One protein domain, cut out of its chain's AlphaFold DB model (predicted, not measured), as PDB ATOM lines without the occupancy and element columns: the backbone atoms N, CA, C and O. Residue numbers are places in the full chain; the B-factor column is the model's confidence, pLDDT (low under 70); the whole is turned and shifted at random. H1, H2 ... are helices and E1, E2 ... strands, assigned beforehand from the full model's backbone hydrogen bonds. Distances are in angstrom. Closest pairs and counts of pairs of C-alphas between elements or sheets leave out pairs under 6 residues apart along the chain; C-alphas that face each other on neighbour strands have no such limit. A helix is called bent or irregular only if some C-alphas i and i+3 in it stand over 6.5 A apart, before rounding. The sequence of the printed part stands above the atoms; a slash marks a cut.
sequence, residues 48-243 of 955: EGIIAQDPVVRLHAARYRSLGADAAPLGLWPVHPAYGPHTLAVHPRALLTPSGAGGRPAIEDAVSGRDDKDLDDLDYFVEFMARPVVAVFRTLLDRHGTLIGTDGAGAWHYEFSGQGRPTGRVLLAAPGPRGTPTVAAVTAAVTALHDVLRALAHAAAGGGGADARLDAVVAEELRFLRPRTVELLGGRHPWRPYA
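This is residues 48 to 243 of the 955 residues of the protein "Pyoverdine/dityrosine biosynthesis protein" of Micromonospora sp. CNZ303 (UniProt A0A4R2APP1). A small, strongly twisted sheet of four strands has one face covered by the long bent helix H5, with H2 beside the strands at the sheet's level. Farther from the sheet, the helical hairpin H6 and H7 packs on H5, while H3 and H4 sit by the last residues of H6 and H8 by its first. The printed part has 196 residues, with eight named helices and four named strands in the order H1 H2 E1 E2 H3 H4 H5 E3 E4 H6 H7 H8; the sheet is mixed, ordered E1 E4 E3 E2, and the class is mixed, helices and strands. The whole is compact and rounded, with a radius of gyration of the C-alphas of 16.1 A and spans of 45 by 39 by 30 A.

The strands are E1, residues 61 to 63; E4, 166 to 172, 15.3 A long; E3, 156 to 160, 12.9 A; and E2, 88 to 90. H5, residues 121 to 144, was assigned as one helix by its hydrogen bonds but is bent, with C-alphas 128 and 131 6.7 A apart; its arms are H5a, 121 to 128, 10.6 A, and H5b, 131 to 144, 18.5 A. H6, residues 183 to 205, runs 32.2 A from C-alpha 183 at (74.146, -80.983, 4.242), and H7, 210 to 221, is 16.6 A long. The short helices are H1, 48 to 53, beginning at C-alpha 48 (90.033, -65.536, -8.441); H2, 55 to 60; H3, 92 to 96; H4, 106 to 112; and H8, 227 to 232, ending at C-alpha 232 (71.587, -77.739, 2.006).

E1 and E4 are parallel, with N 62 and O 170 3.0 A apart. The hairpin E3 and E4 is antiparallel, with N 171 and O 157 at 2.7 A, and so are E3 and E2, with N 88 and O 160 at 2.8 A. H5a and H5b lie on the same face over E4, at heights over the sheet of 9.9 A and 9.2 A. H2 touches H5b, the C-alphas of His 60 and Pro 132 being closest at 5.4 A; H1 touches H2 only at the corner, at Ile 51 and Arg 58, C-alphas 4.7 A apart. H5b, H6 and H7 form an up and down bundle, each running against the one before. H7 touches H5b at a shallow tilt of 30 degrees, closest at the C-alphas of Ala 135 and Glu 221, 6.2 A. The hub H6 touches H7 at a steep tilt of 45 degrees, closest at the C-alphas of Ala 201 and Ala 210, 5.6 A. H4 touches H6 at the C-alphas of Glu 108 and Ala 204, 5.1 A, and H3 touches it at those of Leu 96 and Leu 200, 6.7 A. H8 only just touches H6, with 3 pairs of C-alphas within 8 A, closest at Val 183 and Leu 232, 4.7 A. Every O i to N i+4 pair is within hydrogen-bond range in H1, H2, H4, H5a, H5b, H6, H7 and H8; H3 has 0 of 1, but 2 of 2 O i to N i+3 pairs.

The C-alphas of Ala 101 and Pro 227, the two farthest apart, are 49.4 A apart. The printed part has no cut. The long links are E1 to E2, 24 residues, and H5 to E3, 11 residues. Mean pLDDT of the printed part is 86.2, and it is under 70 at residues 99 to 103, 115 to 117, 151 to 154, 174 to 179 and 206 to 207.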
ATOM      1  N   GLU A  48      89.673 -66.822  -7.830       85.75
ATOM      2  CA  GLU A  48      90.033 -65.536  -8.441       85.75
ATOM      3  C   GLU A  48      89.017 -65.071  -9.493       85.75
ATOM      4  O   GLU A  48      88.644 -63.901  -9.518       85.75
ATOM      5  N   GLY A  49      88.505 -65.986 -10.320       87.50
ATOM      6  CA  GLY A  49      87.438 -65.689 -11.276       87.50
ATOM      7  C   GLY A  49      86.136 -65.287 -10.581       87.50
ATOM      8  O   GLY A  49      85.486 -64.335 -11.010       87.50
ATOM      9  N   ILE A  50      85.799 -65.952  -9.468       89.06
ATOM     10  CA  ILE A  50      84.645 -65.589  -8.631       89.06
ATOM     11  C   ILE A  50      84.828 -64.178  -8.060       89.06
ATOM     12  O   ILE A  50      83.952 -63.335  -8.234       89.06
ATOM     13  N   ILE A  51      85.976 -63.898  -7.433       90.44
ATOM     14  CA  ILE A  51      86.285 -62.585  -6.849       90.44
ATOM     15  C   ILE A  51      86.315 -61.483  -7.925       90.44
ATOM     16  O   ILE A  51      85.910 -60.363  -7.640       90.44
ATOM     17  N   ALA A  52      86.771 -61.756  -9.153       88.50
ATOM     18  CA  ALA A  52      86.751 -60.771 -10.244       88.50
ATOM     19  C   ALA A  52      85.331 -60.386 -10.686       88.50
ATOM     20  O   ALA A  52      85.086 -59.226 -11.006       88.50
ATOM     21  N   GLN A  53      84.420 -61.358 -10.764       87.88
ATOM     22  CA  GLN A  53      83.151 -61.204 -11.485       87.88
ATOM     23  C   GLN A  53      81.935 -61.029 -10.571       87.88
ATOM     24  O   GLN A  53      80.922 -60.468 -11.001       87.88
ATOM     25  N   ASP A  54      81.997 -61.520  -9.334       91.06
ATOM     26  CA  ASP A  54      80.898 -61.420  -8.381       91.06
ATOM     27  C   ASP A  54      81.044 -60.158  -7.521       91.06
ATOM     28  O   ASP A  54      82.028 -60.031  -6.796       91.06
ATOM     29  N   PRO A  55      80.081 -59.225  -7.544       90.75
ATOM     30  CA  PRO A  55      80.223 -57.958  -6.836       90.75
ATOM     31  C   PRO A  55      80.212 -58.084  -5.315       90.75
ATOM     32  O   PRO A  55      80.875 -57.297  -4.645       90.75
ATOM     33  N   VAL A  56      79.493 -59.063  -4.756       91.44
ATOM     34  CA  VAL A  56      79.459 -59.268  -3.300       91.44
ATOM     35  C   VAL A  56      80.800 -59.808  -2.841       91.44
ATOM     36  O   VAL A  56      81.376 -59.300  -1.882       91.44
ATOM     37  N   VAL A  57      81.322 -60.803  -3.561       92.31
ATOM     38  CA  VAL A  57      82.620 -61.399  -3.241       92.31
ATOM     39  C   VAL A  57      83.755 -60.406  -3.521       92.31
ATOM     40  O   VAL A  57      84.650 -60.281  -2.700       92.31
ATOM     41  N   ARG A  58      83.697 -59.625  -4.608       91.31
ATOM     42  CA  ARG A  58      84.672 -58.561  -4.919       91.31
ATOM     43  C   ARG A  58      84.762 -57.500  -3.822       91.31
ATOM     44  O   ARG A  58      85.843 -56.970  -3.558       91.31
ATOM     45  N   LEU A  59      83.616 -57.162  -3.236       91.75
ATOM     46  CA  LEU A  59      83.506 -56.154  -2.191       91.75
ATOM     47  C   LEU A  59      83.987 -56.672  -0.831       91.75
ATOM     48  O   LEU A  59      84.607 -55.928  -0.082       91.75
ATOM     49  N   HIS A  60      83.695 -57.933  -0.509       93.88
ATOM     50  CA  HIS A  60      83.880 -58.468   0.841       93.88
ATOM     51  C   HIS A  60      84.950 -59.549   0.955       93.88
ATOM     52  O   HIS A  60      85.161 -60.053   2.051       93.88
ATOM     53  N   ALA A  61      85.635 -59.925  -0.122       93.56
ATOM     54  CA  ALA A  61      86.665 -60.951  -0.069       93.56
ATOM     55  C   ALA A  61      87.896 -60.621  -0.918       93.56
ATOM     56  O   ALA A  61      87.823 -59.989  -1.973       93.56
ATOM     57  N   ALA A  62      89.037 -61.121  -0.458       92.44
ATOM     58  CA  ALA A  62      90.263 -61.218  -1.232       92.44
ATOM     59  C   ALA A  62      90.920 -62.582  -0.998       92.44
ATOM     60  O   ALA A  62      90.674 -63.261  -0.002       92.44
ATOM     61  N   ARG A  63      91.759 -62.999  -1.939       90.31
ATOM     62  CA  ARG A  63      92.571 -64.206  -1.840       90.31
ATOM     63  C   ARG A  63      93.991 -63.833  -1.442       90.31
ATOM     64  O   ARG A  63      94.497 -62.820  -1.904       90.31
ATOM     65  N   TYR A  64      94.657 -64.677  -0.664       88.62
ATOM     66  CA  TYR A  64      96.104 -64.605  -0.454       88.62
ATOM     67  C   TYR A  64      96.754 -65.971  -0.714       88.62
ATOM     68  O   TYR A  64      96.067 -66.991  -0.761       88.62
ATOM     69  N   ARG A  65      98.074 -66.002  -0.937       84.25
ATOM     70  CA  ARG A  65      98.839 -67.238  -1.187       84.25
ATOM     71  C   ARG A  65      99.390 -67.843   0.104       84.25
ATOM     72  O   ARG A  65      99.300 -69.051   0.289       84.25
ATOM     73  N   SER A  66      99.990 -67.024   0.963       84.69
ATOM     74  CA  SER A  66     100.558 -67.437   2.255       84.69
ATOM     75  C   SER A  66     100.631 -66.251   3.221       84.69
ATOM     76  O   SER A  66     100.489 -65.107   2.797       84.69
ATOM     77  N   LEU A  67     100.840 -66.507   4.515       86.19
ATOM     78  CA  LEU A  67     101.083 -65.456   5.511       86.19
ATOM     79  C   LEU A  67     102.587 -65.314   5.772       86.19
ATOM     80  O   LEU A  67     103.290 -66.321   5.862       86.19
ATOM     81  N   GLY A  68     103.072 -64.075   5.849       82.44
ATOM     82  CA  GLY A  68     104.432 -63.741   6.278       82.44
ATOM     83  C   GLY A  68     104.594 -63.736   7.805       82.44
ATOM     84  O   GLY A  68     103.649 -64.029   8.535       82.44
ATOM     85  N   ALA A  69     105.792 -63.369   8.276       73.88
ATOM     86  CA  ALA A  69     106.158 -63.381   9.699       73.88
ATOM     87  C   ALA A  69     105.249 -62.502  10.587       73.88
ATOM     88  O   ALA A  69     104.923 -62.914  11.695       73.88
ATOM     89  N   ASP A  70     104.755 -61.373  10.064       78.50
ATOM     90  CA  ASP A  70     103.889 -60.424  10.790       78.50
ATOM     91  C   ASP A  70     102.405 -60.541  10.395       78.50
ATOM     92  O   ASP A  70     101.674 -59.554  10.362       78.50
ATOM     93  N   ALA A  71     101.960 -61.735   9.987       82.06
ATOM     94  CA  ALA A  71     100.616 -61.970   9.439       82.06
ATOM     95  C   ALA A  71     100.271 -61.128   8.187       82.06
ATOM     96  O   ALA A  71      99.108 -61.026   7.789       82.06
ATOM     97  N   ALA A  72     101.283 -60.567   7.519       86.44
ATOM     98  CA  ALA A  72     101.129 -59.890   6.239       86.44
ATOM     99  C   ALA A  72     100.725 -60.904   5.145       86.44
ATOM    100  O   ALA A  72     101.427 -61.908   4.953       86.44
ATOM    101  N   PRO A  73      99.620 -60.685   4.410       85.38
ATOM    102  CA  PRO A  73      99.180 -61.591   3.360       85.38
ATOM    103  C   PRO A  73     100.071 -61.456   2.116       85.38
ATOM    104  O   PRO A  73     100.074 -60.444   1.419       85.38
ATOM    105  N   LEU A  74     100.809 -62.515   1.791       84.31
ATOM    106  CA  LEU A  74     101.628 -62.600   0.584       84.31
ATOM    107  C   LEU A  74     100.773 -63.055  -0.604       84.31
ATOM    108  O   LEU A  74     100.006 -64.015  -0.505       84.31
ATOM    109  N   GLY A  75     100.920 -62.386  -1.751       84.12
ATOM    110  CA  GLY A  75     100.122 -62.671  -2.951       84.12
ATOM    111  C   GLY A  75      98.647 -62.278  -2.817       84.12
ATOM    112  O   GLY A  75      97.791 -62.961  -3.375       84.12
ATOM    113  N   LEU A  76      98.356 -61.225  -2.045       88.88
ATOM    114  CA  LEU A  76      97.010 -60.690  -1.849       88.88
ATOM    115  C   LEU A  76      96.406 -60.190  -3.170       88.88
ATOM    116  O   LEU A  76      96.988 -59.343  -3.851       88.88
ATOM    117  N   TRP A  77      95.209 -60.666  -3.509       89.12
ATOM    118  CA  TRP A  77      94.470 -60.215  -4.678       89.12
ATOM    119  C   TRP A  77      92.941 -60.323  -4.500       89.12
ATOM    120  O   TRP A  77      92.440 -61.374  -4.101       89.12
ATOM    121  N   PRO A  78      92.170 -59.278  -4.855       89.94
ATOM    122  CA  PRO A  78      92.643 -57.941  -5.178       89.94
ATOM    123  C   PRO A  78      93.186 -57.237  -3.936       89.94
ATOM    124  O   PRO A  78      92.692 -57.403  -2.820       89.94
ATOM    125  N   VAL A  79      94.172 -56.380  -4.162       90.25
ATOM    126  CA  VAL A  79      94.652 -55.431  -3.160       90.25
ATOM    127  C   VAL A  79      93.507 -54.503  -2.734       90.25
ATOM    128  O   VAL A  79      92.660 -54.157  -3.564       90.25
ATOM    129  N   HIS A  80      93.443 -54.134  -1.450       90.00
ATOM    130  CA  HIS A  80      92.395 -53.231  -0.975       90.00
ATOM    131  C   HIS A  80      92.614 -51.843  -1.592       90.00
ATOM    132  O   HIS A  80      93.705 -51.298  -1.435       90.00
ATOM    133  N   PRO A  81      91.616 -51.214  -2.239       86.56
ATOM    134  CA  PRO A  81      91.821 -49.912  -2.869       86.56
ATOM    135  C   PRO A  81      92.250 -48.824  -1.878       86.56
ATOM    136  O   PRO A  81      93.228 -48.142  -2.135       86.56
ATOM    137  N   ALA A  82      91.574 -48.681  -0.731       85.06
ATOM    138  CA  ALA A  82      91.924 -47.656   0.263       85.06
ATOM    139  C   ALA A  82      93.204 -47.917   1.083       85.06
ATOM    140  O   ALA A  82      93.778 -46.964   1.597       85.06
ATOM    141  N   TYR A  83      93.631 -49.175   1.251       85.62
ATOM    142  CA  TYR A  83      94.710 -49.534   2.188       85.62
ATOM    143  C   TYR A  83      95.947 -50.122   1.495       85.62
ATOM    144  O   TYR A  83      96.945 -50.418   2.151       85.62
ATOM    145  N   GLY A  84      95.900 -50.290   0.172       84.56
ATOM    146  CA  GLY A  84      96.994 -50.877  -0.587       84.56
ATOM    147  C   GLY A  84      97.305 -52.317  -0.149       84.56
ATOM    148  O   GLY A  84      96.433 -53.015   0.378       84.56
ATOM    149  N   PRO A  85      98.532 -52.807  -0.416       83.00
ATOM    150  CA  PRO A  85      98.952 -54.163  -0.057       83.00
ATOM    151  C   PRO A  85      99.370 -54.298   1.418       83.00
ATOM    152  O   PRO A  85      99.684 -55.399   1.858       83.00
ATOM    153  N   HIS A  86      99.395 -53.198   2.176       84.62
ATOM    154  CA  HIS A  86      99.891 -53.130   3.554       84.62
ATOM    155  C   HIS A  86      98.787 -53.425   4.579       84.62
ATOM    156  O   HIS A  86      98.573 -52.671   5.530       84.62
ATOM    157  N   THR A  87      98.050 -54.510   4.357       91.06
ATOM    158  CA  THR A  87      97.010 -54.995   5.268       91.06
ATOM    159  C   THR A  87      97.511 -56.181   6.086       91.06
ATOM    160  O   THR A  87      98.536 -56.787   5.777       91.06
ATOM    161  N   LEU A  88      96.803 -56.500   7.166       93.00
ATOM    162  CA  LEU A  88      97.108 -57.607   8.065       93.00
ATOM    163  C   LEU A  88      95.997 -58.655   7.990       93.00
ATOM    164  O   LEU A  88      94.813 -58.314   7.956       93.00
ATOM    165  N   ALA A  89      96.376 -59.932   7.987       92.94
ATOM    166  CA  ALA A  89      95.441 -61.043   8.080       92.94
ATOM    167  C   ALA A  89      95.259 -61.449   9.545       92.94
ATOM    168  O   ALA A  89      96.137 -62.065  10.144       92.94
ATOM    169  N   VAL A  90      94.105 -61.138  10.132       92.19
ATOM    170  CA  VAL A  90      93.840 -61.429  11.545       92.19
ATOM    171  C   VAL A  90      92.913 -62.632  11.656       92.19
ATOM    172  O   VAL A  90      91.789 -62.631  11.147       92.19
ATOM    173  N   HIS A  91      93.384 -63.684  12.326       90.94
ATOM    174  CA  HIS A  91      92.580 -64.880  12.548       90.94
ATOM    175  C   HIS A  91      91.415 -64.557  13.505       90.94
ATOM    176  O   HIS A  91      91.658 -63.955  14.553       90.94
ATOM    177  N   PRO A  92      90.169 -64.995  13.237       91.31
ATOM    178  CA  PRO A  92      89.007 -64.618  14.048       91.31
ATOM    179  C   PRO A  92      89.156 -64.928  15.540       91.31
ATOM    180  O   PRO A  92      88.772 -64.127  16.383       91.31
ATOM    181  N   ARG A  93      89.772 -66.067  15.889       89.00
ATOM    182  CA  ARG A  93      90.011 -66.433  17.297       89.00
ATOM    183  C   ARG A  93      91.052 -65.551  17.998       89.00
ATOM    184  O   ARG A  93      90.980 -65.424  19.211       89.00
ATOM    185  N   ALA A  94      91.979 -64.932  17.263       89.44
ATOM    186  CA  ALA A  94      92.984 -64.044  17.851       89.44
ATOM    187  C   ALA A  94      92.366 -62.733  18.373       89.44
ATOM    188  O   ALA A  94      92.901 -62.115  19.287       89.44
ATOM    189  N   LEU A  95      91.203 -62.343  17.842       90.69
ATOM    190  CA  LEU A  95      90.463 -61.158  18.283       90.69
ATOM    191  C   LEU A  95      89.764 -61.340  19.640       90.69
ATOM    192  O   LEU A  95      89.401 -60.357  20.279       90.69
ATOM    193  N   LEU A  96      89.584 -62.589  20.078       88.69
ATOM    194  CA  LEU A  96      89.015 -62.924  21.386       88.69
ATOM    195  C   LEU A  96      90.078 -62.943  22.494       88.69
ATOM    196  O   LEU A  96      89.734 -62.966  23.673       88.69
ATOM    197  N   THR A  97      91.362 -62.957  22.131       86.06
ATOM    198  CA  THR A  97      92.466 -62.954  23.094       86.06
ATOM    199  C   THR A  97      92.768 -61.533  23.590       86.06
ATOM    200  O   THR A  97      92.818 -60.611  22.774       86.06
ATOM    201  N   PRO A  98      92.990 -61.343  24.905       75.88
ATOM    202  CA  PRO A  98      93.420 -60.070  25.476       75.88
ATOM    203  C   PRO A  98      94.748 -59.556  24.918       75.88
ATOM    204  O   PRO A  98      95.711 -60.319  24.785       75.88
ATOM    205  N   SER A  99      94.839 -58.244  24.709       64.25
ATOM    206  CA  SER A  99      96.105 -57.553  24.443       64.25
ATOM    207  C   SER A  99      96.925 -57.422  25.742       64.25
ATOM    208  O   SER A  99      96.896 -56.392  26.409       64.25
ATOM    209  N   GLY A 100      97.640 -58.481  26.141       64.50
ATOM    210  CA  GLY A 100      98.511 -58.494  27.332       64.50
ATOM    211  C   GLY A 100      97.833 -58.927  28.646       64.50
ATOM    212  O   GLY A 100      96.637 -59.213  28.696       64.50
ATOM    213  N   ALA A 101      98.617 -59.023  29.730       46.28
ATOM    214  CA  ALA A 101      98.147 -59.504  31.033       46.28
ATOM    215  C   ALA A 101      97.182 -58.492  31.687       46.28
ATOM    216  O   ALA A 101      97.614 -57.483  32.235       46.28
ATOM    217  N   GLY A 102      95.875 -58.771  31.609       60.03
ATOM    218  CA  GLY A 102      94.800 -57.898  32.105       60.03
ATOM    219  C   GLY A 102      94.168 -56.976  31.051       60.03
ATOM    220  O   GLY A 102      93.380 -56.107  31.417       60.03
ATOM    221  N   GLY A 103      94.508 -57.145  29.766       64.56
ATOM    222  CA  GLY A 103      93.970 -56.343  28.662       64.56
ATOM    223  C   GLY A 103      92.531 -56.700  28.266       64.56
ATOM    224  O   GLY A 103      92.013 -57.765  28.604       64.56
ATOM    225  N   ARG A 104      91.886 -55.804  27.514       77.19
ATOM    226  CA  ARG A 104      90.609 -56.078  26.838       77.19
ATOM    227  C   ARG A 104      90.835 -56.991  25.619       77.19
ATOM    228  O   ARG A 104      91.953 -57.013  25.090       77.19
ATOM    229  N   PRO A 105      89.828 -57.769  25.177       82.31
ATOM    230  CA  PRO A 105      89.876 -58.486  23.904       82.31
ATOM    231  C   PRO A 105      90.228 -57.541  22.749       82.31
ATOM    232  O   PRO A 105      89.662 -56.454  22.655       82.31
ATOM    233  N   ALA A 106      91.101 -57.964  21.832       85.44
ATOM    234  CA  ALA A 106      91.536 -57.122  20.708       85.44
ATOM    235  C   ALA A 106      90.382 -56.640  19.797       85.44
ATOM    236  O   ALA A 106      90.515 -55.631  19.105       85.44
ATOM    237  N   ILE A 107      89.236 -57.334  19.799       88.62
ATOM    238  CA  ILE A 107      88.024 -56.876  19.107       88.62
ATOM    239  C   ILE A 107      87.455 -55.571  19.679       88.62
ATOM    240  O   ILE A 107      86.964 -54.749  18.909       88.62
ATOM    241  N   GLU A 108      87.540 -55.349  20.993       86.19
ATOM    242  CA  GLU A 108      87.047 -54.113  21.616       86.19
ATOM    243  C   GLU A 108      87.852 -52.911  21.120       86.19
ATOM    244  O   GLU A 108      87.273 -51.897  20.728       86.19
ATOM    245  N   ASP A 109      89.177 -53.051  21.046       83.44
ATOM    246  CA  ASP A 109      90.069 -52.013  20.526       83.44
ATOM    247  C   ASP A 109      89.796 -51.737  19.036       83.44
ATOM    248  O   ASP A 109      89.716 -50.581  18.612       83.44
ATOM    249  N   ALA A 110      89.582 -52.795  18.244       84.44
ATOM    250  CA  ALA A 110      89.307 -52.697  16.810       84.44
ATOM    251  C   ALA A 110      88.004 -51.944  16.491       84.44
ATOM    252  O   ALA A 110      87.933 -51.205  15.506       84.44
ATOM    253  N   VAL A 111      86.971 -52.136  17.313       85.12
ATOM    254  CA  VAL A 111      85.646 -51.525  17.137       85.12
ATOM    255  C   VAL A 111      85.586 -50.120  17.757       85.12
ATOM    256  O   VAL A 111      84.992 -49.202  17.181       85.12
ATOM    257  N   SER A 112      86.266 -49.914  18.888       79.06
ATOM    258  CA  SER A 112      86.378 -48.602  19.541       79.06
ATOM    259  C   SER A 112      87.216 -47.614  18.716       79.06
ATOM    260  O   SER A 112      86.944 -46.417  18.719       79.06
ATOM    261  N   GLY A 113      88.213 -48.104  17.968       70.31
ATOM    262  CA  GLY A 113      89.111 -47.305  17.120       70.31
ATOM    263  C   GLY A 113      88.548 -46.872  15.755       70.31
ATOM    264  O   GLY A 113      89.327 -46.472  14.875       70.31
ATOM    265  N   ARG A 114      87.228 -46.982  15.547       78.00
ATOM    266  CA  ARG A 114      86.546 -46.694  14.271       78.00
ATOM    267  C   ARG A 114      86.609 -45.217  13.864       78.00
ATOM    268  O   ARG A 114      86.565 -44.320  14.700       78.00
ATOM    269  N   ASP A 115      86.643 -44.971  12.553       65.31
ATOM    270  CA  ASP A 115      86.507 -43.618  11.982       65.31
ATOM    271  C   ASP A 115      85.042 -43.174  11.870       65.31
ATOM    272  O   ASP A 115      84.746 -41.979  11.920       65.31
ATOM    273  N   ASP A 116      84.129 -44.134  11.706       67.38
ATOM    274  CA  ASP A 116      82.702 -43.876  11.515       67.38
ATOM    275  C   ASP A 116      82.030 -43.665  12.879       67.38
ATOM    276  O   ASP A 116      81.548 -44.601  13.520       67.38
ATOM    277  N   LYS A 117      82.070 -42.413  13.347       68.44
ATOM    278  CA  LYS A 117      81.480 -41.991  14.628       68.44
ATOM    279  C   LYS A 117      79.953 -42.072  14.643       68.44
ATOM    280  O   LYS A 117      79.371 -41.951  15.717       68.44
ATOM    281  N   ASP A 118      79.324 -42.278  13.486       70.31
ATOM    282  CA  ASP A 118      77.872 -42.371  13.369       70.31
ATOM    283  C   ASP A 118      77.356 -43.766  13.756       70.31
ATOM    284  O   ASP A 118      76.170 -43.933  14.020       70.31
ATOM    285  N   LEU A 119      78.220 -44.784  13.810       77.75
ATOM    286  CA  LEU A 119      77.839 -46.130  14.243       77.75
ATOM    287  C   LEU A 119      78.220 -46.363  15.705       77.75
ATOM    288  O   LEU A 119      79.281 -45.930  16.163       77.75
ATOM    289  N   ASP A 120      77.377 -47.090  16.437       84.75
ATOM    290  CA  ASP A 120      77.792 -47.688  17.704       84.75
ATOM    291  C   ASP A 120      78.707 -48.903  17.467       84.75
ATOM    292  O   ASP A 120      78.932 -49.340  16.333       84.75
ATOM    293  N   ASP A 121      79.284 -49.422  18.547       87.50
ATOM    294  CA  ASP A 121      80.263 -50.504  18.497       87.50
ATOM    295  C   ASP A 121      79.666 -51.787  17.883       87.50
ATOM    296  O   ASP A 121      80.283 -52.439  17.033       87.50
ATOM    297  N   LEU A 122      78.431 -52.130  18.255       88.12
ATOM    298  CA  LEU A 122      77.763 -53.341  17.786       88.12
ATOM    299  C   LEU A 122      77.370 -53.232  16.307       88.12
ATOM    300  O   LEU A 122      77.586 -54.177  15.546       88.12
ATOM    301  N   ASP A 123      76.830 -52.094  15.874       86.00
ATOM    302  CA  ASP A 123      76.489 -51.838  14.475       86.00
ATOM    303  C   ASP A 123      77.744 -51.747  13.597       86.00
ATOM    304  O   ASP A 123      77.741 -52.260  12.472       86.00
ATOM    305  N   TYR A 124      78.846 -51.186  14.105       88.62
ATOM    306  CA  TYR A 124      80.131 -51.200  13.403       88.62
ATOM    307  C   TYR A 124      80.656 -52.633  13.220       88.62
ATOM    308  O   TYR A 124      80.983 -53.031  12.097       88.62
ATOM    309  N   PHE A 125      80.671 -53.446  14.286       92.19
ATOM    310  CA  PHE A 125      81.029 -54.868  14.208       92.19
ATOM    311  C   PHE A 125      80.156 -55.619  13.192       92.19
ATOM    312  O   PHE A 125      80.651 -56.378  12.352       92.19
ATOM    313  N   VAL A 126      78.845 -55.390  13.237       91.25
ATOM    314  CA  VAL A 126      77.890 -56.037  12.341       91.25
ATOM    315  C   VAL A 126      78.166 -55.696  10.881       91.25
ATOM    316  O   VAL A 126      78.219 -56.605  10.051       91.25
ATOM    317  N   GLU A 127      78.368 -54.423  10.550       89.25
ATOM    318  CA  GLU A 127      78.514 -53.984   9.160       89.25
ATOM    319  C   GLU A 127      79.902 -54.283   8.569       89.25
ATOM    320  O   GLU A 127      80.001 -54.569   7.373       89.25
ATOM    321  N   PHE A 128      80.965 -54.267   9.381       91.75
ATOM    322  CA  PHE A 128      82.344 -54.458   8.909       91.75
ATOM    323  C   PHE A 128      82.920 -55.857   9.169       91.75
ATOM    324  O   PHE A 128      83.952 -56.196   8.587       91.75
ATOM    325  N   MET A 129      82.281 -56.690   9.995       93.44
ATOM    326  CA  MET A 129      82.805 -58.021  10.330       93.44
ATOM    327  C   MET A 129      81.766 -59.129  10.150       93.44
ATOM    328  O   MET A 129      81.994 -60.040   9.353       93.44
ATOM    329  N   ALA A 130      80.602 -59.042  10.800       94.75
ATOM    330  CA  ALA A 130      79.610 -60.119  10.724       94.75
ATOM    331  C   ALA A 130      78.963 -60.234   9.334       94.75
ATOM    332  O   ALA A 130      78.995 -61.300   8.712       94.75
ATOM    333  N   ARG A 131      78.411 -59.133   8.809       94.38
ATOM    334  CA  ARG A 131      77.719 -59.113   7.514       94.38
ATOM    335  C   ARG A 131      78.633 -59.524   6.353       94.38
ATOM    336  O   ARG A 131      78.189 -60.364   5.573       94.38
ATOM    337  N   PRO A 132      79.890 -59.044   6.228       94.69
ATOM    338  CA  PRO A 132      80.801 -59.512   5.182       94.69
ATOM    339  C   PRO A 132      80.995 -61.032   5.166       94.69
ATOM    340  O   PRO A 132      80.898 -61.646   4.104       94.69
ATOM    341  N   VAL A 133      81.198 -61.660   6.332       94.75
ATOM    342  CA  VAL A 133      81.379 -63.119   6.442       94.75
ATOM    343  C   VAL A 133      80.125 -63.859   5.979       94.75
ATOM    344  O   VAL A 133      80.213 -64.759   5.140       94.75
ATOM    345  N   VAL A 134      78.951 -63.463   6.481       95.50
ATOM    346  CA  VAL A 134      77.676 -64.107   6.127       95.50
ATOM    347  C   VAL A 134      77.346 -63.892   4.647       95.50
ATOM    348  O   VAL A 134      76.954 -64.840   3.968       95.50
ATOM    349  N   ALA A 135      77.572 -62.692   4.105       93.75
ATOM    350  CA  ALA A 135      77.326 -62.370   2.700       93.75
ATOM    351  C   ALA A 135      78.245 -63.152   1.745       93.75
ATOM    352  O   ALA A 135      77.782 -63.647   0.709       93.75
ATOM    353  N   VAL A 136      79.530 -63.311   2.089       93.81
ATOM    354  CA  VAL A 136      80.474 -64.136   1.314       93.81
ATOM    355  C   VAL A 136      80.086 -65.607   1.402       93.81
ATOM    356  O   VAL A 136      79.987 -66.256   0.361       93.81
ATOM    357  N   PHE A 137      79.781 -66.127   2.598       93.94
ATOM    358  CA  PHE A 137      79.318 -67.508   2.777       93.94
ATOM    359  C   PHE A 137      78.077 -67.782   1.925       93.94
ATOM    360  O   PHE A 137      78.066 -68.710   1.114       93.94
ATOM    361  N   ARG A 138      77.059 -66.924   2.066       93.44
ATOM    362  CA  ARG A 138      75.799 -66.991   1.324       93.44
ATOM    363  C   ARG A 138      76.067 -67.022  -0.174       93.44
ATOM    364  O   ARG A 138      75.537 -67.881  -0.869       93.44
ATOM    365  N   THR A 139      76.883 -66.102  -0.678       92.62
ATOM    366  CA  THR A 139      77.130 -65.966  -2.120       92.62
ATOM    367  C   THR A 139      77.917 -67.150  -2.677       92.62
ATOM    368  O   THR A 139      77.567 -67.674  -3.734       92.62
ATOM    369  N   LEU A 140      78.943 -67.618  -1.965       90.44
ATOM    370  CA  LEU A 140      79.714 -68.792  -2.369       90.44
ATOM    371  C   LEU A 140      78.849 -70.056  -2.409       90.44
ATOM    372  O   LEU A 140      78.927 -70.802  -3.387       90.44
ATOM    373  N   LEU A 141      77.992 -70.267  -1.407       91.62
ATOM    374  CA  LEU A 141      77.120 -71.438  -1.343       91.62
ATOM    375  C   LEU A 141      75.989 -71.358  -2.377       91.62
ATOM    376  O   LEU A 141      75.846 -72.259  -3.201       91.62
ATOM    377  N   ASP A 142      75.213 -70.272  -2.353       91.44
ATOM    378  CA  ASP A 142      73.995 -70.123  -3.154       91.44
ATOM    379  C   ASP A 142      74.301 -69.957  -4.643       91.44
ATOM    380  O   ASP A 142      73.631 -70.557  -5.490       91.44
ATOM    381  N   ARG A 143      75.327 -69.160  -4.985       88.06
ATOM    382  CA  ARG A 143      75.665 -68.844  -6.378       88.06
ATOM    383  C   ARG A 143      76.644 -69.824  -6.997       88.06
ATOM    384  O   ARG A 143      76.402 -70.270  -8.117       88.06
ATOM    385  N   HIS A 144      77.731 -70.104  -6.281       87.94
ATOM    386  CA  HIS A 144      78.916 -70.784  -6.816       87.94
ATOM    387  C   HIS A 144      79.045 -72.241  -6.347       87.94
ATOM    388  O   HIS A 144      79.946 -72.944  -6.799       87.94
ATOM    389  N   GLY A 145      78.152 -72.713  -5.469       88.12
ATOM    390  CA  GLY A 145      78.149 -74.092  -4.982       88.12
ATOM    391  C   GLY A 145      79.437 -74.476  -4.251       88.12
ATOM    392  O   GLY A 145      79.919 -75.597  -4.408       88.12
ATOM    393  N   THR A 146      80.028 -73.551  -3.494       86.62
ATOM    394  CA  THR A 146      81.262 -73.764  -2.722       86.62
ATOM    395  C   THR A 146      81.136 -73.195  -1.309       86.62
ATOM    396  O   THR A 146      80.212 -72.444  -1.014       86.62
ATOM    397  N   LEU A 147      82.058 -73.559  -0.417       85.44
ATOM    398  CA  LEU A 147      82.065 -73.124   0.982       85.44
ATOM    399  C   LEU A 147      83.323 -72.327   1.328       85.44
ATOM    400  O   LEU A 147      84.379 -72.515   0.717       85.44
ATOM    401  N   ILE A 148      83.194 -71.465   2.337       82.25
ATOM    402  CA  ILE A 148      84.338 -70.919   3.074       82.25
ATOM    403  C   ILE A 148      84.949 -72.072   3.883       82.25
ATOM    404  O   ILE A 148      84.213 -72.827   4.520       82.25
ATOM    405  N   GLY A 149      86.272 -72.232   3.850       73.38
ATOM    406  CA  GLY A 149      86.948 -73.185   4.728       73.38
ATOM    407  C   GLY A 149      87.010 -72.642   6.155       73.38
ATOM    408  O   GLY A 149      87.357 -71.484   6.364       73.38
ATOM    409  N   THR A 150      86.646 -73.452   7.145       70.00
ATOM    410  CA  THR A 150      86.598 -73.023   8.554       70.00
ATOM    411  C   THR A 150      87.847 -73.422   9.349       70.00
ATOM    412  O   THR A 150      88.086 -72.864  10.418       70.00
ATOM    413  N   ASP A 151      88.668 -74.338   8.816       64.62
ATOM    414  CA  ASP A 151      89.725 -75.035   9.555       64.62
ATOM    415  C   ASP A 151      90.968 -75.301   8.669       64.62
ATOM    416  O   ASP A 151      90.879 -75.414   7.440       64.62
ATOM    417  N   GLY A 152      92.139 -75.460   9.301       63.25
ATOM    418  CA  GLY A 152      93.379 -75.919   8.657       63.25
ATOM    419  C   GLY A 152      93.894 -75.003   7.537       63.25
ATOM    420  O   GLY A 152      93.811 -73.782   7.622       63.25
ATOM    421  N   ALA A 153      94.413 -75.594   6.454       50.94
ATOM    422  CA  ALA A 153      94.926 -74.862   5.285       50.94
ATOM    423  C   ALA A 153      93.847 -74.077   4.498       50.94
ATOM    424  O   ALA A 153      94.180 -73.354   3.559       50.94
ATOM    425  N   GLY A 154      92.566 -74.227   4.857       58.06
ATOM    426  CA  GLY A 154      91.433 -73.508   4.271       58.06
ATOM    427  C   GLY A 154      90.858 -72.401   5.156       58.06
ATOM    428  O   GLY A 154      89.835 -71.838   4.775       58.06
ATOM    429  N   ALA A 155      91.464 -72.105   6.314       73.81
ATOM    430  CA  ALA A 155      90.966 -71.100   7.252       73.81
ATOM    431  C   ALA A 155      90.872 -69.696   6.627       73.81
ATOM    432  O   ALA A 155      91.694 -69.294   5.796       73.81
ATOM    433  N   TRP A 156      89.870 -68.933   7.062       89.19
ATOM    434  CA  TRP A 156      89.659 -67.547   6.658       89.19
ATOM    435  C   TRP A 156      90.153 -66.577   7.735       89.19
ATOM    436  O   TRP A 156      90.212 -66.905   8.920       89.19
ATOM    437  N   HIS A 157      90.511 -65.371   7.306       93.06
ATOM    438  CA  HIS A 157      90.981 -64.296   8.181       93.06
ATOM    439  C   HIS A 157      90.164 -63.034   7.921       93.06
ATOM    440  O   HIS A 157      89.594 -62.877   6.844       93.06
ATOM    441  N   TYR A 158      90.119 -62.115   8.876       94.38
ATOM    442  CA  TYR A 158      89.692 -60.751   8.593       94.38
ATOM    443  C   TYR A 158      90.862 -59.960   8.027       94.38
ATOM    444  O   TYR A 158      91.999 -60.130   8.466       94.38
ATOM    445  N   GLU A 159      90.585 -59.076   7.077       94.44
ATOM    446  CA  GLU A 159      91.579 -58.104   6.648       94.44
ATOM    447  C   GLU A 159      91.490 -56.836   7.491       94.44
ATOM    448  O   GLU A 159      90.438 -56.189   7.559       94.44
ATOM    449  N   PHE A 160      92.621 -56.466   8.078       93.25
ATOM    450  CA  PHE A 160      92.794 -55.259   8.866       93.25
ATOM    451  C   PHE A 160      93.719 -54.272   8.150       93.25
ATOM    452  O   PHE A 160      94.682 -54.669   7.495       93.25
ATOM    453  N   SER A 161      93.446 -52.975   8.272       89.44
ATOM    454  CA  SER A 161      94.389 -51.939   7.848       89.44
ATOM    455  C   SER A 161      95.656 -51.981   8.714       89.44
ATOM    456  O   SER A 161      95.640 -52.514   9.825       89.44
ATOM    457  N   GLY A 162      96.740 -51.346   8.261       83.44
ATOM    458  CA  GLY A 162      97.955 -51.185   9.074       83.44
ATOM    459  C   GLY A 162      97.746 -50.427  10.398       83.44
ATOM    460  O   GLY A 162      98.612 -50.459  11.261       83.44
ATOM    461  N   GLN A 163      96.592 -49.776  10.584       82.94
ATOM    462  CA  GLN A 163      96.188 -49.119  11.835       82.94
ATOM    463  C   GLN A 163      95.324 -50.018  12.739       82.94
ATOM    464  O   GLN A 163      94.757 -49.534  13.712       82.94
ATOM    465  N   GLY A 164      95.172 -51.305  12.412       85.12
ATOM    466  CA  GLY A 164      94.400 -52.244  13.226       85.12
ATOM    467  C   GLY A 164      92.882 -52.120  13.069       85.12
ATOM    468  O   GLY A 164      92.149 -52.470  13.988       85.12
ATOM    469  N   ARG A 165      92.387 -51.658  11.912       87.12
ATOM    470  CA  ARG A 165      90.943 -51.464  11.669       87.12
ATOM    471  C   ARG A 165      90.378 -52.497  10.697       87.12
ATOM    472  O   ARG A 165      91.011 -52.718   9.663       87.12
ATOM    473  N   PRO A 166      89.192 -53.077  10.948       91.94
ATOM    474  CA  PRO A 166      88.575 -54.003  10.008       91.94
ATOM    475  C   PRO A 166      88.194 -53.274   8.714       91.94
ATOM    476  O   PRO A 166      87.541 -52.233   8.721       91.94
ATOM    477  N   THR A 167      88.591 -53.838   7.578       91.25
ATOM    478  CA  THR A 167      88.356 -53.225   6.258       91.25
ATOM    479  C   THR A 167      86.967 -53.518   5.683       91.25
ATOM    480  O   THR A 167      86.562 -52.900   4.700       91.25
ATOM    481  N   GLY A 168      86.233 -54.476   6.260       92.75
ATOM    482  CA  GLY A 168      85.014 -55.028   5.659       92.75
ATOM    483  C   GLY A 168      85.249 -56.221   4.725       92.75
ATOM    484  O   GLY A 168      84.295 -56.662   4.074       92.75
ATOM    485  N   ARG A 169      86.488 -56.742   4.646       93.62
ATOM    486  CA  ARG A 169      86.852 -57.925   3.852       93.62
ATOM    487  C   ARG A 169      87.288 -59.130   4.682       93.62
ATOM    488  O   ARG A 169      87.933 -59.001   5.723       93.62
ATOM    489  N   VAL A 170      87.010 -60.311   4.138       94.38
ATOM    490  CA  VAL A 170      87.577 -61.593   4.561       94.38
ATOM    491  C   VAL A 170      88.667 -62.053   3.590       94.38
ATOM    492  O   VAL A 170      88.553 -61.900   2.373       94.38
ATOM    493  N   LEU A 171      89.733 -62.639   4.117       92.88
ATOM    494  CA  LEU A 171      90.847 -63.188   3.354       92.88
ATOM    495  C   LEU A 171      90.734 -64.709   3.269       92.88
ATOM    496  O   LEU A 171      90.591 -65.391   4.285       92.88
ATOM    497  N   LEU A 172      90.835 -65.234   2.049       88.56
ATOM    498  CA  LEU A 172      90.682 -66.652   1.729       88.56
ATOM    499  C   LEU A 172      92.030 -67.242   1.271       88.56
ATOM    500  O   LEU A 172      92.599 -66.784   0.278       88.56
ATOM    501  N   ALA A 173      92.538 -68.259   1.977       74.56
ATOM    502  CA  ALA A 173      93.854 -68.871   1.723       74.56
ATOM    503  C   ALA A 173      93.857 -69.828   0.512       74.56
ATOM    504  O   ALA A 173      94.732 -69.806  -0.355       74.56
ATOM    505  N   ALA A 174      92.836 -70.678   0.432       63.91
ATOM    506  CA  ALA A 174      92.632 -71.669  -0.617       63.91
ATOM    507  C   ALA A 174      91.122 -71.887  -0.808       63.91
ATOM    508  O   ALA A 174      90.348 -71.605   0.111       63.91
ATOM    509  N   PRO A 175      90.657 -72.361  -1.982       56.62
ATOM    510  CA  PRO A 175      89.273 -72.802  -2.106       56.62
ATOM    511  C   PRO A 175      88.979 -73.884  -1.054       56.62
ATOM    512  O   PRO A 175      89.850 -74.702  -0.756       56.62
ATOM    513  N   GLY A 176      87.758 -73.877  -0.507       55.66
ATOM    514  CA  GLY A 176      87.270 -74.929   0.384       55.66
ATOM    515  C   GLY A 176      87.356 -76.330  -0.251       55.66
ATOM    516  O   GLY A 176      87.748 -76.463  -1.416       55.66
ATOM    517  N   PRO A 177      87.007 -77.395   0.492       54.59
ATOM    518  CA  PRO A 177      87.145 -78.772   0.020       54.59
ATOM    519  C   PRO A 177      86.565 -78.953  -1.393       54.59
ATOM    520  O   PRO A 177      85.444 -78.534  -1.681       54.59
ATOM    521  N   ARG A 178      87.354 -79.564  -2.289       57.34
ATOM    522  CA  ARG A 178      86.931 -79.861  -3.665       57.34
ATOM    523  C   ARG A 178      85.791 -80.883  -3.617       57.34
ATOM    524  O   ARG A 178      86.005 -82.014  -3.198       57.34
ATOM    525  N   GLY A 179      84.590 -80.483  -4.033       66.56
ATOM    526  CA  GLY A 179      83.413 -81.354  -4.085       66.56
ATOM    527  C   GLY A 179      82.096 -80.584  -3.981       66.56
ATOM    528  O   GLY A 179      82.062 -79.409  -3.616       66.56
ATOM    529  N   THR A 180      80.982 -81.208  -4.360       80.56
ATOM    530  CA  THR A 180      79.635 -80.633  -4.181       80.56
ATOM    531  C   THR A 180      79.313 -80.524  -2.689       80.56
ATOM    532  O   THR A 180      79.429 -81.536  -1.998       80.56
ATOM    533  N   PRO A 181      78.922 -79.340  -2.173       87.25
ATOM    534  CA  PRO A 181      78.562 -79.180  -0.769       87.25
ATOM    535  C   PRO A 181      77.468 -80.168  -0.358       87.25
ATOM    536  O   PRO A 181      76.487 -80.351  -1.078       87.25
ATOM    537  N   THR A 182      77.644 -80.796   0.802       92.19
ATOM    538  CA  THR A 182      76.666 -81.701   1.416       92.19
ATOM    539  C   THR A 182      76.021 -81.029   2.625       92.19
ATOM    540  O   THR A 182      76.616 -80.134   3.224       92.19
ATOM    541  N   VAL A 183      74.834 -81.489   3.035       94.12
ATOM    542  CA  VAL A 183      74.146 -80.983   4.242       94.12
ATOM    543  C   VAL A 183      75.055 -81.059   5.477       94.12
ATOM    544  O   VAL A 183      75.105 -80.119   6.267       94.12
ATOM    545  N   ALA A 184      75.825 -82.142   5.631       92.25
ATOM    546  CA  ALA A 184      76.748 -82.313   6.753       92.25
ATOM    547  C   ALA A 184      77.896 -81.288   6.727       92.25
ATOM    548  O   ALA A 184      78.179 -80.662   7.749       92.25
ATOM    549  N   ALA A 185      78.511 -81.067   5.559       90.00
ATOM    550  CA  ALA A 185      79.579 -80.080   5.404       90.00
ATOM    551  C   ALA A 185      79.077 -78.648   5.652       90.00
ATOM    552  O   ALA A 185      79.742 -77.867   6.330       90.00
ATOM    553  N   VAL A 186      77.882 -78.319   5.151       93.00
ATOM    554  CA  VAL A 186      77.232 -77.021   5.383       93.00
ATOM    555  C   VAL A 186      76.903 -76.835   6.863       93.00
ATOM    556  O   VAL A 186      77.206 -75.786   7.418       93.00
ATOM    557  N   THR A 187      76.361 -77.861   7.523       94.19
ATOM    558  CA  THR A 187      76.049 -77.827   8.962       94.19
ATOM    559  C   THR A 187      77.296 -77.546   9.795       94.19
ATOM    560  O   THR A 187      77.268 -76.664  10.648       94.19
ATOM    561  N   ALA A 188      78.399 -78.253   9.528       91.44
ATOM    562  CA  ALA A 188      79.660 -78.040  10.237       91.44
ATOM    563  C   ALA A 188      80.199 -76.615  10.026       91.44
ATOM    564  O   ALA A 188      80.534 -75.936  10.996       91.44
ATOM    565  N   ALA A 189      80.209 -76.139   8.776       90.75
ATOM    566  CA  ALA A 189      80.683 -74.799   8.446       90.75
ATOM    567  C   ALA A 189      79.838 -73.701   9.112       90.75
ATOM    568  O   ALA A 189      80.385 -72.771   9.698       90.75
ATOM    569  N   VAL A 190      78.507 -73.820   9.064       94.06
ATOM    570  CA  VAL A 190      77.586 -72.849   9.672       94.06
ATOM    571  C   VAL A 190      77.740 -72.799  11.188       94.06
ATOM    572  O   VAL A 190      77.798 -71.707  11.744       94.06
ATOM    573  N   THR A 191      77.833 -73.949  11.857       94.12
ATOM    574  CA  THR A 191      78.032 -73.996  13.313       94.12
ATOM    575  C   THR A 191      79.340 -73.310  13.703       94.12
ATOM    576  O   THR A 191      79.327 -72.411  14.539       94.12
ATOM    577  N   ALA A 192      80.446 -73.635  13.022       91.50
ATOM    578  CA  ALA A 192      81.741 -73.014  13.286       91.50
ATOM    579  C   ALA A 192      81.731 -71.491  13.052       91.50
ATOM    580  O   ALA A 192      82.276 -70.737  13.858       91.50
ATOM    581  N   LEU A 193      81.089 -71.025  11.973       93.00
ATOM    582  CA  LEU A 193      80.943 -69.594  11.691       93.00
ATOM    583  C   LEU A 193      80.081 -68.892  12.743       93.00
ATOM    584  O   LEU A 193      80.476 -67.841  13.245       93.00
ATOM    585  N   HIS A 194      78.924 -69.458  13.091       94.81
ATOM    586  CA  HIS A 194      78.021 -68.861  14.070       94.81
ATOM    587  C   HIS A 194      78.667 -68.764  15.452       94.81
ATOM    588  O   HIS A 194      78.585 -67.706  16.069       94.81
ATOM    589  N   ASP A 195      79.360 -69.807  15.915       93.75
ATOM    590  CA  ASP A 195      80.020 -69.797  17.223       93.75
ATOM    591  C   ASP A 195      81.089 -68.700  17.317       93.75
ATOM    592  O   ASP A 195      81.141 -67.966  18.306       93.75
ATOM    593  N   VAL A 196      81.901 -68.540  16.267       93.00
ATOM    594  CA  VAL A 196      82.920 -67.482  16.196       93.00
ATOM    595  C   VAL A 196      82.278 -66.095  16.144       93.00
ATOM    596  O   VAL A 196      82.682 -65.211  16.897       93.00
ATOM    597  N   LEU A 197      81.278 -65.890  15.280       94.31
ATOM    598  CA  LEU A 197      80.604 -64.595  15.147       94.31
ATOM    599  C   LEU A 197      79.879 -64.200  16.433       94.31
ATOM    600  O   LEU A 197      79.962 -63.045  16.844       94.31
ATOM    601  N   ARG A 198      79.225 -65.157  17.093       94.31
ATOM    602  CA  ARG A 198      78.548 -64.947  18.371       94.31
ATOM    603  C   ARG A 198      79.538 -64.552  19.460       94.31
ATOM    604  O   ARG A 198      79.290 -63.577  20.162       94.31
ATOM    605  N   ALA A 199      80.663 -65.258  19.583       93.19
ATOM    606  CA  ALA A 199      81.694 -64.919  20.565       93.19
ATOM    607  C   ALA A 199      82.263 -63.508  20.334       93.19
ATOM    608  O   ALA A 199      82.400 -62.738  21.283       93.19
ATOM    609  N   LEU A 200      82.534 -63.146  19.074       93.50
ATOM    610  CA  LEU A 200      83.020 -61.810  18.720       93.50
ATOM    611  C   LEU A 200      81.982 -60.719  19.005       93.50
ATOM    612  O   LEU A 200      82.348 -59.679  19.537       93.50
ATOM    613  N   ALA A 201      80.702 -60.962  18.706       92.44
ATOM    614  CA  ALA A 201      79.628 -60.005  18.967       92.44
ATOM    615  C   ALA A 201      79.486 -59.697  20.467       92.44
ATOM    616  O   ALA A 201      79.336 -58.541  20.856       92.44
ATOM    617  N   HIS A 202      79.578 -60.725  21.317       91.38
ATOM    618  CA  HIS A 202      79.535 -60.553  22.770       91.38
ATOM    619  C   HIS A 202      80.726 -59.754  23.293       91.38
ATOM    620  O   HIS A 202      80.537 -58.865  24.122       91.38
ATOM    621  N   ALA A 203      81.928 -60.053  22.794       89.62
ATOM    622  CA  ALA A 203      83.139 -59.334  23.168       89.62
ATOM    623  C   ALA A 203      83.120 -57.877  22.672       89.62
ATOM    624  O   ALA A 203      83.531 -56.993  23.404       89.62
ATOM    625  N   ALA A 204      82.580 -57.598  21.481       86.31
ATOM    626  CA  ALA A 204      82.500 -56.240  20.940       86.31
ATOM    627  C   ALA A 204      81.494 -55.330  21.676       86.31
ATOM    628  O   ALA A 204      81.707 -54.127  21.740       86.31
ATOM    629  N   ALA A 205      80.392 -55.882  22.199       78.81
ATOM    630  CA  ALA A 205      79.250 -55.096  22.694       78.81
ATOM    631  C   ALA A 205      78.997 -55.190  24.212       78.81
ATOM    632  O   ALA A 205      77.986 -54.681  24.699       78.81
ATOM    633  N   GLY A 206      79.842 -55.892  24.976       68.25
ATOM    634  CA  GLY A 206      79.632 -56.080  26.421       68.25
ATOM    635  C   GLY A 206      78.368 -56.886  26.782       68.25
ATOM    636  O   GLY A 206      77.887 -56.813  27.911       68.25
ATOM    637  N   GLY A 207      77.820 -57.654  25.830       61.28
ATOM    638  CA  GLY A 207      76.776 -58.674  26.030       61.28
ATOM    639  C   GLY A 207      75.315 -58.269  25.765       61.28
ATOM    640  O   GLY A 207      74.496 -59.140  25.478       61.28
ATOM    641  N   GLY A 208      74.944 -56.987  25.814       75.62
ATOM    642  CA  GLY A 208      73.545 -56.563  25.627       75.62
ATOM    643  C   GLY A 208      73.099 -56.563  24.158       75.62
ATOM    644  O   GLY A 208      73.632 -55.812  23.354       75.62
ATOM    645  N   GLY A 209      72.103 -57.378  23.786       83.25
ATOM    646  CA  GLY A 209      71.457 -57.326  22.458       83.25
ATOM    647  C   GLY A 209      72.270 -57.878  21.274       83.25
ATOM    648  O   GLY A 209      71.764 -57.901  20.151       83.25
ATOM    649  N   ALA A 210      73.491 -58.369  21.518       89.50
ATOM    650  CA  ALA A 210      74.404 -58.884  20.495       89.50
ATOM    651  C   ALA A 210      73.804 -60.046  19.680       89.50
ATOM    652  O   ALA A 210      73.842 -60.015  18.450       89.50
ATOM    653  N   ASP A 211      73.192 -61.028  20.353       91.31
ATOM    654  CA  ASP A 211      72.562 -62.183  19.700       91.31
ATOM    655  C   ASP A 211      71.414 -61.767  18.782       91.31
ATOM    656  O   ASP A 211      71.395 -62.134  17.610       91.31
ATOM    657  N   ALA A 212      70.497 -60.932  19.276       91.00
ATOM    658  CA  ALA A 212      69.362 -60.457  18.490       91.00
ATOM    659  C   ALA A 212      69.815 -59.693  17.237       91.00
ATOM    660  O   ALA A 212      69.224 -59.834  16.164       91.00
ATOM    661  N   ARG A 213      70.887 -58.898  17.350       90.00
ATOM    662  CA  ARG A 213      71.435 -58.159  16.212       90.00
ATOM    663  C   ARG A 213      72.138 -59.076  15.210       90.00
ATOM    664  O   ARG A 213      71.941 -58.892  14.009       90.00
ATOM    665  N   LEU A 214      72.919 -60.054  15.674       92.81
ATOM    666  CA  LEU A 214      73.560 -61.050  14.810       92.81
ATOM    667  C   LEU A 214      72.516 -61.898  14.077       92.81
ATOM    668  O   LEU A 214      72.612 -62.078  12.864       92.81
ATOM    669  N   ASP A 215      71.489 -62.357  14.786       94.12
ATOM    670  CA  ASP A 215      70.376 -63.109  14.216       94.12
ATOM    671  C   ASP A 215      69.619 -62.292  13.168       94.12
ATOM    672  O   ASP A 215      69.291 -62.820  12.105       94.12
ATOM    673  N   ALA A 216      69.421 -60.989  13.396       91.94
ATOM    674  CA  ALA A 216      68.843 -60.098  12.393       91.94
ATOM    675  C   ALA A 216      69.697 -60.036  11.116       91.94
ATOM    676  O   ALA A 216      69.153 -60.117  10.017       91.94
ATOM    677  N   VAL A 217      71.027 -59.966  11.231       92.62
ATOM    678  CA  VAL A 217      71.941 -59.975  10.071       92.62
ATOM    679  C   VAL A 217      71.869 -61.301   9.325       92.62
ATOM    680  O   VAL A 217      71.781 -61.316   8.100       92.62
ATOM    681  N   VAL A 218      71.876 -62.424  10.044       95.88
ATOM    682  CA  VAL A 218      71.759 -63.752   9.432       95.88
ATOM    683  C   VAL A 218      70.409 -63.901   8.728       95.88
ATOM    684  O   VAL A 218      70.367 -64.347   7.583       95.88
ATOM    685  N   ALA A 219      69.316 -63.475   9.363       94.31
ATOM    686  CA  ALA A 219      67.989 -63.454   8.758       94.31
ATOM    687  C   ALA A 219      67.955 -62.591   7.492       94.31
ATOM    688  O   ALA A 219      67.483 -63.038   6.450       94.31
ATOM    689  N   GLU A 220      68.509 -61.384   7.545       91.94
ATOM    690  CA  GLU A 220      68.620 -60.477   6.403       91.94
ATOM    691  C   GLU A 220      69.423 -61.082   5.240       91.94
ATOM    692  O   GLU A 220      69.028 -60.938   4.079       91.94
ATOM    693  N   GLU A 221      70.547 -61.740   5.532       93.00
ATOM    694  CA  GLU A 221      71.453 -62.308   4.531       93.00
ATOM    695  C   GLU A 221      71.036 -63.705   4.046       93.00
ATOM    696  O   GLU A 221      71.515 -64.131   3.001       93.00
ATOM    697  N   LEU A 222      70.136 -64.428   4.714       94.75
ATOM    698  CA  LEU A 222      69.655 -65.750   4.265       94.75
ATOM    699  C   LEU A 222      68.256 -65.723   3.626       94.75
ATOM    700  O   LEU A 222      67.681 -66.771   3.319       94.75
ATOM    701  N   ARG A 223      67.725 -64.528   3.335       92.94
ATOM    702  CA  ARG A 223      66.481 -64.358   2.566       92.94
ATOM    703  C   ARG A 223      66.673 -64.508   1.058       92.94
ATOM    704  O   ARG A 223      67.634 -63.998   0.482       92.94
ATOM    705  N   PHE A 224      65.690 -65.129   0.400       93.19
ATOM    706  CA  PHE A 224      65.598 -65.324  -1.056       93.19
ATOM    707  C   PHE A 224      66.711 -66.184  -1.666       93.19
ATOM    708  O   PHE A 224      67.130 -65.950  -2.804       93.19
ATOM    709  N   LEU A 225      67.159 -67.201  -0.937       93.69
ATOM    710  CA  LEU A 225      68.053 -68.238  -1.440       93.69
ATOM    711  C   LEU A 225      67.394 -69.043  -2.570       93.69
ATOM    712  O   LEU A 225      66.175 -68.990  -2.793       93.69
ATOM    713  N   ARG A 226      68.204 -69.806  -3.303       91.25
ATOM    714  CA  ARG A 226      67.707 -70.832  -4.227       91.25
ATOM    715  C   ARG A 226      67.172 -72.029  -3.426       91.25
ATOM    716  O   ARG A 226      67.746 -72.347  -2.384       91.25
ATOM    717  N   PRO A 227      66.133 -72.740  -3.911       90.75
ATOM    718  CA  PRO A 227      65.555 -73.883  -3.194       90.75
ATOM    719  C   PRO A 227      66.594 -74.933  -2.774       90.75
ATOM    720  O   PRO A 227      66.668 -75.294  -1.604       90.75
ATOM    721  N   ARG A 228      67.501 -75.303  -3.688       90.88
ATOM    722  CA  ARG A 228      68.613 -76.229  -3.412       90.88
ATOM    723  C   ARG A 228      69.510 -75.778  -2.250       90.88
ATOM    724  O   ARG A 228      70.049 -76.600  -1.521       90.88
ATOM    725  N   THR A 229      69.693 -74.476  -2.067       93.56
ATOM    726  CA  THR A 229      70.509 -73.937  -0.972       93.56
ATOM    727  C   THR A 229      69.792 -74.045   0.368       93.56
ATOM    728  O   THR A 229      70.426 -74.339   1.376       93.56
ATOM    729  N   VAL A 230      68.469 -73.860   0.382       94.25
ATOM    730  CA  VAL A 230      67.651 -74.095   1.579       94.25
ATOM    731  C   VAL A 230      67.683 -75.570   1.977       94.25
ATOM    732  O   VAL A 230      67.835 -75.867   3.156       94.25
ATOM    733  N   GLU A 231      67.636 -76.494   1.011       93.06
ATOM    734  CA  GLU A 231      67.813 -77.932   1.275       93.06
ATOM    735  C   GLU A 231      69.169 -78.228   1.931       93.06
ATOM    736  O   GLU A 231      69.244 -78.962   2.919       93.06
ATOM    737  N   LEU A 232      70.245 -77.610   1.432       94.75
ATOM    738  CA  LEU A 232      71.587 -77.739   2.006       94.75
ATOM    739  C   LEU A 232      71.690 -77.179   3.437       94.75
ATOM    740  O   LEU A 232      72.432 -77.731   4.249       94.75
ATOM    741  N   LEU A 233      70.923 -76.132   3.755       95.38
ATOM    742  CA  LEU A 233      70.786 -75.536   5.094       95.38
ATOM    743  C   LEU A 233      69.733 -76.245   5.973       95.38
ATOM    744  O   LEU A 233      69.371 -75.755   7.040       95.38
ATOM    745  N   GLY A 234      69.219 -77.402   5.544       92.31
ATOM    746  CA  GLY A 234      68.212 -78.168   6.285       92.31
ATOM    747  C   GLY A 234      68.748 -78.905   7.522       92.31
ATOM    748  O   GLY A 234      67.962 -79.459   8.295       92.31
ATOM    749  N   GLY A 235      70.071 -78.934   7.714       92.00
ATOM    750  CA  GLY A 235      70.728 -79.596   8.841       92.00
ATOM    751  C   GLY A 235      70.471 -78.922  10.196       92.00
ATOM    752  O   GLY A 235      69.915 -77.831  10.294       92.00
ATOM    753  N   ARG A 236      70.865 -79.581  11.293       93.75
ATOM    754  CA  ARG A 236      70.694 -79.040  12.655       93.75
ATOM    755  C   ARG A 236      71.799 -78.025  12.972       93.75
ATOM    756  O   ARG A 236      72.859 -78.415  13.447       93.75
ATOM    757  N   HIS A 237      71.536 -76.745  12.727       94.31
ATOM    758  CA  HIS A 237      72.430 -75.630  13.059       94.31
ATOM    759  C   HIS A 237      71.643 -74.337  13.369       94.31
ATOM    760  O   HIS A 237      70.472 -74.236  12.986       94.31
ATOM    761  N   PRO A 238      72.273 -73.319  13.991       95.06
ATOM    762  CA  PRO A 238      71.593 -72.088  14.415       95.06
ATOM    763  C   PRO A 238      70.936 -71.294  13.280       95.06
ATOM    764  O   PRO A 238      69.890 -70.696  13.481       95.06
ATOM    765  N   TRP A 239      71.495 -71.321  12.063       95.88
ATOM    766  CA  TRP A 239      70.938 -70.541  10.942       95.88
ATOM    767  C   TRP A 239      69.727 -71.169  10.235       95.88
ATOM    768  O   TRP A 239      69.144 -70.546   9.351       95.88
ATOM    769  N   ARG A 240      69.336 -72.399  10.593       94.62
ATOM    770  CA  ARG A 240      68.246 -73.132   9.929       94.62
ATOM    771  C   ARG A 240      66.917 -72.354   9.907       94.62
ATOM    772  O   ARG A 240      66.285 -72.351   8.853       94.62
ATOM    773  N   PRO A 241      66.480 -71.680  10.992       93.62
ATOM    774  CA  PRO A 241      65.216 -70.933  10.998       93.62
ATOM    775  C   PRO A 241      65.188 -69.743  10.030       93.62
ATOM    776  O   PRO A 241      64.114 -69.255   9.690       93.62
ATOM    777  N   TYR A 242      66.359 -69.276   9.594       95.19
ATOM    778  CA  TYR A 242      66.526 -68.088   8.762       95.19
ATOM    779  C   TYR A 242      66.649 -68.407   7.265       95.19
ATOM    780  O   TYR A 242      66.562 -67.500   6.436       95.19
ATOM    781  N   ALA A 243      66.840 -69.679   6.900       94.25
ATOM    782  CA  ALA A 243      66.942 -70.108   5.511       94.25
ATOM    783  C   ALA A 243      65.594 -69.932   4.797       94.25
ATOM    784  O   ALA A 243      64.627 -70.641   5.073       94.25
TER     785      ALA A 243